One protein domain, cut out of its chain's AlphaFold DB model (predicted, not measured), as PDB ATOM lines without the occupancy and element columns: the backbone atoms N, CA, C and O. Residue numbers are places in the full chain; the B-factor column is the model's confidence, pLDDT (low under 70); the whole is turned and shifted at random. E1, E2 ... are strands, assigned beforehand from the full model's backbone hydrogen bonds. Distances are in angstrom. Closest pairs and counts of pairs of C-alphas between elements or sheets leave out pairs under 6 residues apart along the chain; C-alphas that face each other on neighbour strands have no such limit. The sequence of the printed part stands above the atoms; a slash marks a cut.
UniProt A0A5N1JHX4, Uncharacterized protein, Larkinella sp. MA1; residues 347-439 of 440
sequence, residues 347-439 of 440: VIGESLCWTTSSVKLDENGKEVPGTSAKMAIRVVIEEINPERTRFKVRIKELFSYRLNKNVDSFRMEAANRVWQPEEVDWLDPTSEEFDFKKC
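What this domain is: This is residues 347 to 439 of the 440 residues of an uncharacterized protein of Larkinella sp. MA1 (UniProt A0A5N1JHX4). Three long, sharply bent strands, E1, E2 and E3, run back and forth side by side and curve into an open, barrel-like trough, with the short strands E4 and E5 at the two edges of the sheet and apart from each other. The last stretch, residues 428 to 439, leads from E5 back to E1, where residues 437 to 438 pair with it. The printed part has 93 residues with no named helix and five named strands, E1 to E5 along the chain; the class is all strand, though under half of the residues are in named elements. The sheet runs E4, E1, E2, E3, E5, is strongly twisted, and is antiparallel from E1 through E5, while E4 meets E1 only at a point. The whole is compact, with a radius of gyration of the C-alphas of 13.6 A, and elongated, spanning 43 by 25 by 21 A.

How they stand to each other: E1, residues 351 to 359, and E2, residues 373 to 384, form an antiparallel hairpin at 142 degrees; N 356 and O 375 are within hydrogen-bond range at 2.8 A. E2 and E3, residues 391 to 400, form the next antiparallel hairpin at 155 degrees, with N 378 and O 397 at 2.9 A. Together E1, E2 and E3 make a meander, each strand the antiparallel neighbour of the one before. E4, residues 410 to 412, and E1 meet only at a point, where C-alphas 412 and 358 face each other at 4.8 A. E5, residues 424 to 427, is the antiparallel neighbour of E3, with N 427 and O 391 at 2.8 A. E1 and E5 are apart, and so are E3 and E4. Short antiparallel pairings join residues 352 to 353 of E1 with 437 to 438, and residues 410 to 411 of E4 with 418 to 419.

Where its parts are: E1 begins at C-alpha 351, (138.256, 173.561, 129.049), measures 24.4 A and bends by 54 degrees at residue 355. E2, the longest strand, measures 30.5 A and bends by 59 degrees at residue 381; its C-alpha 384 is at (143.819, 165.545, 120.001). E3 measures 24.3 A and bends by 62 degrees at residue 396. E4 and E5 are short; E5 ends at C-alpha 427, (139.637, 173.065, 115.347).

The domain as a whole: The C-alphas of Pro 369 and Pro 386 are the two farthest apart, 43.2 A. The links E1 to E2 and E4 to E5 are long. The printed part has no cut. Its mean pLDDT is 75.7, and residues 360 to 361 and 401 to 422 are under 70.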
ATOM      1  N   VAL A 347     145.583 169.229 127.113       87.31
ATOM      2  CA  VAL A 347     145.274 167.817 127.357       87.31
ATOM      3  C   VAL A 347     143.780 167.553 127.221       87.31
ATOM      4  O   VAL A 347     142.946 168.439 127.406       87.31
ATOM      5  N   ILE A 348     143.435 166.311 126.878       87.12
ATOM      6  CA  ILE A 348     142.041 165.864 126.788       87.12
ATOM      7  C   ILE A 348     141.342 166.123 128.130       87.12
ATOM      8  O   ILE A 348     141.893 165.835 129.192       87.12
ATOM      9  N   GLY A 349     140.131 166.673 128.072       83.56
ATOM     10  CA  GLY A 349     139.343 167.079 129.235       83.56
ATOM     11  C   GLY A 349     139.550 168.531 129.678       83.56
ATOM     12  O   GLY A 349     138.734 169.031 130.455       83.56
ATOM     13  N   GLU A 350     140.569 169.242 129.178       86.38
ATOM     14  CA  GLU A 350     140.722 170.674 129.460       86.38
ATOM     15  C   GLU A 350     139.603 171.507 128.829       86.38
ATOM     16  O   GLU A 350     139.108 171.206 127.740       86.38
ATOM     17  N   SER A 351     139.225 172.581 129.533       87.62
ATOM     18  CA  SER A 351     138.256 173.561 129.049       87.62
ATOM     19  C   SER A 351     138.967 174.767 128.436       87.62
ATOM     20  O   SER A 351     139.725 175.463 129.117       87.62
ATOM     21  N   LEU A 352     138.692 175.032 127.161       86.12
ATOM     22  CA  LEU A 352     139.163 176.215 126.452       86.12
ATOM     23  C   LEU A 352     138.031 177.231 126.322       86.12
ATOM     24  O   LEU A 352     136.883 176.878 126.055       86.12
ATOM     25  N   CYS A 353     138.380 178.497 126.504       84.12
ATOM     26  CA  CYS A 353     137.504 179.643 126.393       84.12
ATOM     27  C   CYS A 353     138.044 180.591 125.327       84.12
ATOM     28  O   CYS A 353     139.237 180.895 125.311       84.12
ATOM     29  N   TRP A 354     137.171 181.118 124.479       82.56
ATOM     30  CA  TRP A 354     137.495 182.271 123.640       82.56
ATOM     31  C   TRP A 354     136.283 183.177 123.498       82.56
ATOM     32  O   TRP A 354     135.144 182.791 123.771       82.56
ATOM     33  N   THR A 355     136.543 184.407 123.072       79.12
ATOM     34  CA  THR A 355     135.495 185.381 122.782       79.12
ATOM     35  C   THR A 355     135.294 185.508 121.284       79.12
ATOM     36  O   THR A 355     136.259 185.486 120.527       79.12
ATOM     37  N   THR A 356     134.047 185.663 120.862       76.00
ATOM     38  CA  THR A 356     133.667 185.853 119.463       76.00
ATOM     39  C   THR A 356     132.530 186.866 119.343       76.00
ATOM     40  O   THR A 356     131.945 187.277 120.347       76.00
ATOM     41  N   SER A 357     132.218 187.271 118.118       74.25
ATOM     42  CA  SER A 357     131.048 188.079 117.786       74.25
ATOM     43  C   SER A 357     129.957 187.182 117.202       74.25
ATOM     44  O   SER A 357     130.216 186.312 116.369       74.25
ATOM     45  N   SER A 358     128.729 187.395 117.659       73.31
ATOM     46  CA  SER A 358     127.516 186.749 117.155       73.31
ATOM     47  C   SER A 358     126.623 187.788 116.500       73.31
ATOM     48  O   SER A 358     126.555 188.918 116.983       73.31
ATOM     49  N   VAL A 359     125.921 187.402 115.440       72.38
ATOM     50  CA  VAL A 359     124.946 188.253 114.747       72.38
ATOM     51  C   VAL A 359     123.647 187.482 114.527       72.38
ATOM     52  O   VAL A 359     123.661 186.267 114.311       72.38
ATOM     53  N   LYS A 360     122.500 188.169 114.576       69.00
ATOM     54  CA  LYS A 360     121.226 187.580 114.148       69.00
ATOM     55  C   LYS A 360     121.121 187.749 112.642       69.00
ATOM     56  O   LYS A 360     121.279 188.857 112.139       69.00
ATOM     57  N   LEU A 361     120.816 186.667 111.937       69.56
ATOM     58  CA  LEU A 361     120.513 186.727 110.512       69.56
ATOM     59  C   LEU A 361     119.003 186.653 110.279       69.56
ATOM     60  O   LEU A 361     118.269 186.089 111.095       69.56
ATOM     61  N   ASP A 362     118.548 187.246 109.182       76.56
ATOM     62  CA  ASP A 362     117.190 187.097 108.675       76.56
ATOM     63  C   ASP A 362     117.013 185.767 107.917       76.56
ATOM     64  O   ASP A 362     117.934 184.958 107.777       76.56
ATOM     65  N   GLU A 363     115.803 185.540 107.414       78.25
ATOM     66  CA  GLU A 363     115.416 184.364 106.620       78.25
ATOM     67  C   GLU A 363     116.204 184.228 105.301       78.25
ATOM     68  O   GLU A 363     116.303 183.135 104.751       78.25
ATOM     69  N   ASN A 364     116.837 185.306 104.829       78.56
ATOM     70  CA  ASN A 364     117.691 185.324 103.641       78.56
ATOM     71  C   ASN A 364     119.185 185.189 103.984       78.56
ATOM     72  O   ASN A 364     120.035 185.310 103.100       78.56
ATOM     73  N   GLY A 365     119.527 184.977 105.259       70.12
ATOM     74  CA  GLY A 365     120.906 184.900 105.730       70.12
ATOM     75  C   GLY A 365     121.635 186.247 105.764       70.12
ATOM     76  O   GLY A 365     122.863 186.252 105.845       70.12
ATOM     77  N   LYS A 366     120.924 187.379 105.699       76.06
ATOM     78  CA  LYS A 366     121.507 188.717 105.864       76.06
ATOM     79  C   LYS A 366     121.512 189.125 107.327       76.06
ATOM     80  O   LYS A 366     120.590 188.810 108.071       76.06
ATOM     81  N   GLU A 367     122.545 189.853 107.736       75.12
ATOM     82  CA  GLU A 367     122.637 190.385 109.093       75.12
ATOM     83  C   GLU A 367     121.484 191.346 109.399       75.12
ATOM     84  O   GLU A 367     121.213 192.281 108.644       75.12
ATOM     85  N   VAL A 368     120.825 191.130 110.539       77.12
ATOM     86  CA  VAL A 368     119.843 192.054 111.101       77.12
ATOM     87  C   VAL A 368     120.602 193.165 111.838       77.12
ATOM     88  O   VAL A 368     121.260 192.881 112.847       77.12
ATOM     89  N   PRO A 369     120.502 194.435 111.403       81.75
ATOM     90  CA  PRO A 369     121.241 195.533 112.019       81.75
ATOM     91  C   PRO A 369     120.992 195.653 113.531       81.75
ATOM     92  O   PRO A 369     119.864 195.516 114.005       81.75
ATOM     93  N   GLY A 370     122.049 195.926 114.304       80.00
ATOM     94  CA  GLY A 370     121.967 196.134 115.761       80.00
ATOM     95  C   GLY A 370     121.886 194.855 116.607       80.00
ATOM     96  O   GLY A 370     121.676 194.922 117.827       80.00
ATOM     97  N   THR A 371     122.061 193.688 115.982       74.50
ATOM     98  CA  THR A 371     122.024 192.386 116.668       74.50
ATOM     99  C   THR A 371     123.398 191.804 116.982       74.50
ATOM    100  O   THR A 371     123.458 190.801 117.688       74.50
ATOM    101  N   SER A 372     124.481 192.464 116.553       75.56
ATOM    102  CA  SER A 372     125.842 192.080 116.927       75.56
ATOM    103  C   SER A 372     126.017 192.077 118.451       75.56
ATOM    104  O   SER A 372     125.685 193.047 119.144       75.56
ATOM    105  N   ALA A 373     126.503 190.963 118.990       76.31
ATOM    106  CA  ALA A 373     126.790 190.791 120.406       76.31
ATOM    107  C   ALA A 373     128.068 189.975 120.595       76.31
ATOM    108  O   ALA A 373     128.259 188.941 119.954       76.31
ATOM    109  N   LYS A 374     128.918 190.402 121.534       80.06
ATOM    110  CA  LYS A 374     130.055 189.593 121.978       80.06
ATOM    111  C   LYS A 374     129.550 188.376 122.746       80.06
ATOM    112  O   LYS A 374     128.648 188.487 123.584       80.06
ATOM    113  N   MET A 375     130.181 187.239 122.503       76.44
ATOM    114  CA  MET A 375     129.929 185.974 123.174       76.44
ATOM    115  C   MET A 375     131.231 185.363 123.673       76.44
ATOM    116  O   MET A 375     132.288 185.592 123.088       76.44
ATOM    117  N   ALA A 376     131.148 184.586 124.746       81.25
ATOM    118  CA  ALA A 376     132.206 183.681 125.169       81.25
ATOM    119  C   ALA A 376     131.755 182.241 124.923       81.25
ATOM    120  O   ALA A 376     130.622 181.874 125.239       81.25
ATOM    121  N   ILE A 377     132.642 181.439 124.350       82.75
ATOM    122  CA  ILE A 377     132.427 180.013 124.115       82.75
ATOM    123  C   ILE A 377     133.343 179.264 125.064       82.75
ATOM    124  O   ILE A 377     134.540 179.544 125.085       82.75
ATOM    125  N   ARG A 378     132.791 178.313 125.819       85.81
ATOM    126  CA  ARG A 378     133.558 177.319 126.568       85.81
ATOM    127  C   ARG A 378     133.393 175.965 125.897       85.81
ATOM    128  O   ARG A 378     132.278 175.451 125.772       85.81
ATOM    129  N   VAL A 379     134.509 175.363 125.523       86.12
ATOM    130  CA  VAL A 379     134.557 174.016 124.950       86.12
ATOM    131  C   VAL A 379     135.453 173.117 125.771       86.12
ATOM    132  O   VAL A 379     136.318 173.601 126.495       86.12
ATOM    133  N   VAL A 380     135.267 171.811 125.635       88.69
ATOM    134  CA  VAL A 380     136.149 170.800 126.215       88.69
ATOM    135  C   VAL A 380     136.829 170.017 125.108       88.69
ATOM    136  O   VAL A 380     136.182 169.634 124.135       88.69
ATOM    137  N   ILE A 381     138.130 169.788 125.259       88.12
ATOM    138  CA  ILE A 381     138.913 168.980 124.324       88.12
ATOM    139  C   ILE A 381     138.557 167.507 124.527       88.12
ATOM    140  O   ILE A 381     138.769 166.953 125.604       88.12
ATOM    141  N   GLU A 382     138.034 166.874 123.485       90.88
ATOM    142  CA  GLU A 382     137.633 165.464 123.493       90.88
ATOM    143  C   GLU A 382     138.736 164.564 122.950       90.88
ATOM    144  O   GLU A 382     138.966 163.465 123.444       90.88
ATOM    145  N   GLU A 383     139.410 165.041 121.907       89.88
ATOM    146  CA  GLU A 383     140.404 164.287 121.164       89.88
ATOM    147  C   GLU A 383     141.469 165.254 120.652       89.88
ATOM    148  O   GLU A 383     141.172 166.389 120.274       89.88
ATOM    149  N   ILE A 384     142.718 164.808 120.615       88.25
ATOM    150  CA  ILE A 384     143.819 165.545 120.001       88.25
ATOM    151  C   ILE A 384     144.398 164.618 118.946       88.25
ATOM    152  O   ILE A 384     144.689 163.459 119.245       88.25
ATOM    153  N   ASN A 385     144.540 165.100 117.709       88.56
ATOM    154  CA  ASN A 385     145.115 164.255 116.672       88.56
ATOM    155  C   ASN A 385     146.587 163.915 117.010       88.56
ATOM    156  O   ASN A 385     147.243 164.678 117.723       88.56
ATOM    157  N   PRO A 386     147.145 162.804 116.496       82.81
ATOM    158  CA  PRO A 386     148.501 162.368 116.850       82.81
ATOM    159  C   PRO A 386     149.588 163.420 116.588       82.81
ATOM    160  O   PRO A 386     150.557 163.520 117.335       82.81
ATOM    161  N   GLU A 387     149.403 164.237 115.550       81.69
ATOM    162  CA  GLU A 387     150.324 165.311 115.166       81.69
ATOM    163  C   GLU A 387     150.133 166.604 115.981       81.69
ATOM    164  O   GLU A 387     150.905 167.547 115.825       81.69
ATOM    165  N   ARG A 388     149.104 166.671 116.842       79.50
ATOM    166  CA  ARG A 388     148.685 167.856 117.617       79.50
ATOM    167  C   ARG A 388     148.448 169.118 116.774       79.50
ATOM    168  O   ARG A 388     148.509 170.237 117.278       79.50
ATOM    169  N   THR A 389     148.162 168.944 115.490       79.62
ATOM    170  CA  THR A 389     147.831 170.012 114.539       79.62
ATOM    171  C   THR A 389     146.348 170.361 114.543       79.62
ATOM    172  O   THR A 389     145.972 171.404 114.019       79.62
ATOM    173  N   ARG A 390     145.497 169.509 115.128       86.69
ATOM    174  CA  ARG A 390     144.062 169.742 115.309       86.69
ATOM    175  C   ARG A 390     143.561 169.096 116.596       86.69
ATOM    176  O   ARG A 390     144.059 168.053 117.020       86.69
ATOM    177  N   PHE A 391     142.520 169.668 117.180       86.50
ATOM    178  CA  PHE A 391     141.815 169.070 118.314       86.50
ATOM    179  C   PHE A 391     140.326 169.044 118.056       86.50
ATOM    180  O   PHE A 391     139.750 169.969 117.487       86.50
ATOM    181  N   LYS A 392     139.715 167.956 118.497       88.81
ATOM    182  CA  LYS A 392     138.283 167.768 118.492       88.81
ATOM    183  C   LYS A 392     137.739 168.323 119.795       88.81
ATOM    184  O   LYS A 392     138.136 167.870 120.869       88.81
ATOM    185  N   VAL A 393     136.855 169.305 119.715       87.00
ATOM    186  CA  VAL A 393     136.253 169.934 120.893       87.00
ATOM    187  C   VAL A 393     134.751 169.754 120.892       87.00
ATOM    188  O   VAL A 393     134.133 169.765 119.831       87.00
ATOM    189  N   ARG A 394     134.172 169.633 122.085       87.12
ATOM    190  CA  ARG A 394     132.728 169.683 122.313       87.12
ATOM    191  C   ARG A 394     132.368 170.983 123.002       87.12
ATOM    192  O   ARG A 394     132.968 171.330 124.024       87.12
ATOM    193  N   ILE A 395     131.367 171.682 122.484       83.69
ATOM    194  CA  ILE A 395     130.845 172.873 123.152       83.69
ATOM    195  C   ILE A 395     130.151 172.474 124.450       83.69
ATOM    196  O   ILE A 395     129.248 171.639 124.448       83.69
ATOM    197  N   LYS A 396     130.559 173.112 125.551       82.50
ATOM    198  CA  LYS A 396     129.892 172.981 126.848       82.50
ATOM    199  C   LYS A 396     128.969 174.145 127.148       82.50
ATOM    200  O   LYS A 396     127.854 173.922 127.601       82.50
ATOM    201  N   GLU A 397     129.432 175.374 126.937       81.06
ATOM    202  CA  GLU A 397     128.666 176.565 127.308       81.06
ATOM    203  C   GLU A 397     128.838 177.671 126.268       81.06
ATOM    204  O   GLU A 397     129.931 177.903 125.745       81.06
ATOM    205  N   LEU A 398     127.738 178.377 126.009       76.94
ATOM    206  CA  LEU A 398     127.666 179.532 125.126       76.94
ATOM    207  C   LEU A 398     127.119 180.708 125.928       76.94
ATOM    208  O   LEU A 398     125.938 180.735 126.273       76.94
ATOM    209  N   PHE A 399     127.975 181.677 126.237       74.94
ATOM    210  CA  PHE A 399     127.634 182.801 127.100       74.94
ATOM    211  C   PHE A 399     127.481 184.089 126.289       74.94
ATOM    212  O   PHE A 399     128.430 184.549 125.650       74.94
ATOM    213  N   SER A 400     126.297 184.707 126.327       73.00
ATOM    214  CA  SER A 400     126.082 186.032 125.733       73.00
ATOM    215  C   SER A 400     126.322 187.132 126.759       73.00
ATOM    216  O   SER A 400     125.573 187.249 127.730       73.00
ATOM    217  N   TYR A 401     127.301 188.004 126.503       68.50
ATOM    218  CA  TYR A 401     127.578 189.155 127.372       68.50
ATOM    219  C   TYR A 401     126.423 190.167 127.405       68.50
ATOM    220  O   TYR A 401     126.267 190.898 128.377       68.50
ATOM    221  N   ARG A 402     125.601 190.226 126.348       68.69
ATOM    222  CA  ARG A 402     124.455 191.148 126.272       68.69
ATOM    223  C   ARG A 402     123.267 190.656 127.097       68.69
ATOM    224  O   ARG A 402     122.538 191.468 127.655       68.69
ATOM    225  N   LEU A 403     123.057 189.341 127.136       61.31
ATOM    226  CA  LEU A 403     121.921 188.724 127.824       61.31
ATOM    227  C   LEU A 403     122.278 188.217 129.228       61.31
ATOM    228  O   LEU A 403     121.363 187.902 129.987       61.31
ATOM    229  N   ASN A 404     123.574 188.140 129.569       62.06
ATOM    230  CA  ASN A 404     124.104 187.531 130.797       62.06
ATOM    231  C   ASN A 404     123.488 186.150 131.088       62.06
ATOM    232  O   ASN A 404     123.190 185.813 132.234       62.06
ATOM    233  N   LYS A 405     123.240 185.363 130.034       63.75
ATOM    234  CA  LYS A 405     122.594 184.047 130.098       63.75
ATOM    235  C   LYS A 405     123.195 183.100 129.064       63.75
ATOM    236  O   LYS A 405     123.753 183.549 128.056       63.75
ATOM    237  N   ASN A 406     123.036 181.804 129.329       65.56
ATOM    238  CA  ASN A 406     123.343 180.745 128.375       65.56
ATOM    239  C   ASN A 406     122.386 180.829 127.182       65.56
ATOM    240  O   ASN A 406     121.207 181.145 127.359       65.56
ATOM    241  N   VAL A 407     122.906 180.588 125.982       60.28
ATOM    242  CA  VAL A 407     122.138 180.651 124.732       60.28
ATOM    243  C   VAL A 407     122.182 179.292 124.041       60.28
ATOM    244  O   VAL A 407     123.254 178.705 123.918       60.28
ATOM    245  N   ASP A 408     121.031 178.817 123.566       56.53
ATOM    246  CA  ASP A 408     120.885 177.457 123.025       56.53
ATOM    247  C   ASP A 408     121.461 177.289 121.606       56.53
ATOM    248  O   ASP A 408     121.685 176.169 121.167       56.53
ATOM    249  N   SER A 409     121.689 178.374 120.855       60.12
ATOM    250  CA  SER A 409     122.415 178.368 119.570       60.12
ATOM    251  C   SER A 409     122.713 179.792 119.076       60.12
ATOM    252  O   SER A 409     122.004 180.738 119.427       60.12
ATOM    253  N   PHE A 410     123.750 179.958 118.245       59.50
ATOM    254  CA  PHE A 410     124.014 181.203 117.506       59.50
ATOM    255  C   PHE A 410     124.870 180.964 116.255       59.50
ATOM    256  O   PHE A 410     125.490 179.913 116.088       59.50
ATOM    257  N   ARG A 411     124.918 181.972 115.375       55.44
ATOM    258  CA  ARG A 411     125.797 182.006 114.202       55.44
ATOM    259  C   ARG A 411     126.949 182.977 114.450       55.44
ATOM    260  O   ARG A 411     126.719 184.119 114.856       55.44
ATOM    261  N   MET A 412     128.173 182.498 114.251       56.00
ATOM    262  CA  MET A 412     129.392 183.296 114.391       56.00
ATOM    263  C   MET A 412     129.646 184.137 113.141       56.00
ATOM    264  O   MET A 412     129.274 183.755 112.034       56.00
ATOM    265  N   GLU A 413     130.286 185.290 113.335       44.09
ATOM    266  CA  GLU A 413     130.681 186.197 112.248       44.09
ATOM    267  C   GLU A 413     131.948 185.710 111.509       44.09
ATOM    268  O   GLU A 413     132.175 186.064 110.354       44.09
ATOM    269  N   ALA A 414     132.741 184.839 112.141       44.69
ATOM    270  CA  ALA A 414     133.853 184.127 111.517       44.69
ATOM    271  C   ALA A 414     133.460 182.661 111.287       44.69
ATOM    272  O   ALA A 414     133.026 181.978 112.217       44.69
ATOM    273  N   ALA A 415     133.607 182.219 110.036       48.09
ATOM    274  CA  ALA A 415     133.015 181.021 109.446       48.09
ATOM    275  C   ALA A 415     131.471 181.031 109.437       48.09
ATOM    276  O   ALA A 415     130.809 181.324 110.426       48.09
ATOM    277  N   ASN A 416     130.867 180.661 108.302       51.19
ATOM    278  CA  ASN A 416     129.417 180.480 108.124       51.19
ATOM    279  C   ASN A 416     128.873 179.273 108.920       51.19
ATOM    280  O   ASN A 416     128.190 178.413 108.367       51.19
ATOM    281  N   ARG A 417     129.201 179.169 110.208       59.12
ATOM    282  CA  ARG A 417     128.921 178.006 111.037       59.12
ATOM    283  C   ARG A 417     128.012 178.406 112.189       59.12
ATOM    284  O   ARG A 417     128.291 179.338 112.944       59.12
ATOM    285  N   VAL A 418     126.876 177.725 112.260       59.88
ATOM    286  CA  VAL A 418     125.988 177.769 113.419       59.88
ATOM    287  C   VAL A 418     126.506 176.705 114.361       59.88
ATOM    288  O   VAL A 418     126.592 175.556 113.949       59.88
ATOM    289  N   TRP A 419     126.863 177.100 115.574       64.62
ATOM    290  CA  TRP A 419     127.343 176.165 116.580       64.62
ATOM    291  C   TRP A 419     126.223 175.862 117.570       64.62
ATOM    292  O   TRP A 419     125.590 176.787 118.098       64.62
ATOM    293  N   GLN A 420     125.973 174.578 117.811       65.94
ATOM    294  CA  GLN A 420     125.015 174.112 118.816       65.94
ATOM    295  C   GLN A 420     125.738 173.541 120.049       65.94
ATOM    296  O   GLN A 420     126.844 173.005 119.928       65.94
ATOM    297  N   PRO A 421     125.149 173.643 121.256       65.06
ATOM    298  CA  PRO A 421     125.594 172.870 122.410       65.06
ATOM    299  C   PRO A 421     125.691 171.388 122.040       65.06
ATOM    300  O   PRO A 421     124.861 170.890 121.287       65.06
ATOM    301  N   GLU A 422     126.707 170.696 122.558       67.94
ATOM    302  CA  GLU A 422     126.990 169.280 122.254       67.94
ATOM    303  C   GLU A 422     127.513 168.989 120.835       67.94
ATOM    304  O   GLU A 422     127.911 167.855 120.562       67.94
ATOM    305  N   GLU A 423     127.615 169.990 119.955       74.56
ATOM    306  CA  GLU A 423     128.298 169.835 118.671       74.56
ATOM    307  C   GLU A 423     129.796 169.594 118.889       74.56
ATOM    308  O   GLU A 423     130.435 170.196 119.766       74.56
ATOM    309  N   VAL A 424     130.347 168.684 118.086       78.50
ATOM    310  CA  VAL A 424     131.743 168.273 118.151       78.50
ATOM    311  C   VAL A 424     132.429 168.582 116.831       78.50
ATOM    312  O   VAL A 424     131.943 168.182 115.775       78.50
ATOM    313  N   ASP A 425     133.582 169.242 116.885       81.69
ATOM    314  CA  ASP A 425     134.274 169.680 115.676       81.69
ATOM    315  C   ASP A 425     135.794 169.718 115.831       81.69
ATOM    316  O   ASP A 425     136.319 169.841 116.938       81.69
ATOM    317  N   TRP A 426     136.492 169.621 114.700       85.00
ATOM    318  CA  TRP A 426     137.943 169.726 114.629       85.00
ATOM    319  C   TRP A 426     138.373 171.173 114.413       85.00
ATOM    320  O   TRP A 426     138.141 171.752 113.353       85.00
ATOM    321  N   LEU A 427     139.082 171.723 115.391       84.62
ATOM    322  CA  LEU A 427     139.637 173.065 115.347       84.62
ATOM    323  C   LEU A 427     141.151 173.039 115.118       84.62
ATOM    324  O   LEU A 427     141.857 172.136 115.575       84.62
ATOM    325  N   ASP A 428     141.638 174.050 114.401       84.50
ATOM    326  CA  ASP A 428     143.063 174.315 114.212       84.50
ATOM    327  C   ASP A 428     143.542 175.306 115.298       84.50
ATOM    328  O   ASP A 428     143.050 176.440 115.320       84.50
ATOM    329  N   PRO A 429     144.506 174.934 116.171       81.69
ATOM    330  CA  PRO A 429     145.089 175.828 117.183       81.69
ATOM    331  C   PRO A 429     145.636 177.128 116.622       81.69
ATOM    332  O   PRO A 429     145.760 178.124 117.331       81.69
ATOM    333  N   THR A 430     146.048 177.088 115.361       81.69
ATOM    334  CA  THR A 430     146.725 178.186 114.690       81.69
ATOM    335  C   THR A 430     145.787 179.142 113.996       81.69
ATOM    336  O   THR A 430     146.240 180.192 113.544       81.69
ATOM    337  N   SER A 431     144.497 178.807 113.931       81.81
ATOM    338  CA  SER A 431     143.510 179.683 113.323       81.81
ATOM    339  C   SER A 431     143.444 181.012 114.074       81.81
ATOM    340  O   SER A 431     143.323 181.057 115.298       81.81
ATOM    341  N   GLU A 432     143.514 182.111 113.322       73.38
ATOM    342  CA  GLU A 432     143.344 183.467 113.853       73.38
ATOM    343  C   GLU A 432     141.898 183.760 114.270       73.38
ATOM    344  O   GLU A 432     141.665 184.704 115.019       73.38
ATOM    345  N   GLU A 433     140.947 182.924 113.844       72.44
ATOM    346  CA  GLU A 433     139.526 183.043 114.189       72.44
ATOM    347  C   GLU A 433     139.251 182.758 115.671       72.44
ATOM    348  O   GLU A 433     138.246 183.216 116.218       72.44
ATOM    349  N   PHE A 434     140.147 182.019 116.331       74.94
ATOM    350  CA  PHE A 434     139.975 181.579 117.708       74.94
ATOM    351  C   PHE A 434     141.133 182.085 118.581       74.94
ATOM    352  O   PHE A 434     142.306 181.793 118.342       74.94
ATOM    353  N   ASP A 435     140.805 182.853 119.620       77.19
ATOM    354  CA  ASP A 435     141.745 183.283 120.666       77.19
ATOM    355  C   ASP A 435     141.654 182.318 121.855       77.19
ATOM    356  O   ASP A 435     141.033 182.617 122.877       77.19
ATOM    357  N   PHE A 436     142.189 181.109 121.671       78.94
ATOM    358  CA  PHE A 436     142.108 180.041 122.664       78.94
ATOM    359  C   PHE A 436     142.831 180.417 123.963       78.94
ATOM    360  O   PHE A 436     144.045 180.633 123.983       78.94
ATOM    361  N   LYS A 437     142.094 180.427 125.075       81.50
ATOM    362  CA  LYS A 437     142.623 180.612 126.432       81.50
ATOM    363  C   LYS A 437     142.112 179.500 127.335       81.50
ATOM    364  O   LYS A 437     140.993 179.031 127.153       81.50
ATOM    365  N   LYS A 438     142.891 179.074 128.332       79.00
ATOM    366  CA  LYS A 438     142.358 178.176 129.369       79.00
ATOM    367  C   LYS A 438     141.252 178.911 130.132       79.00
ATOM    368  O   LYS A 438     141.423 180.077 130.490       79.00
ATOM    369  N   CYS A 439     140.110 178.255 130.326       79.25
ATOM    370  CA  CYS A 439     139.061 178.793 131.185       79.25
ATOM    371  C   CYS A 439     139.537 178.713 132.640       79.25
ATOM    372  O   CYS A 439     139.781 177.609 133.122       79.25
TER     373      CYS A 439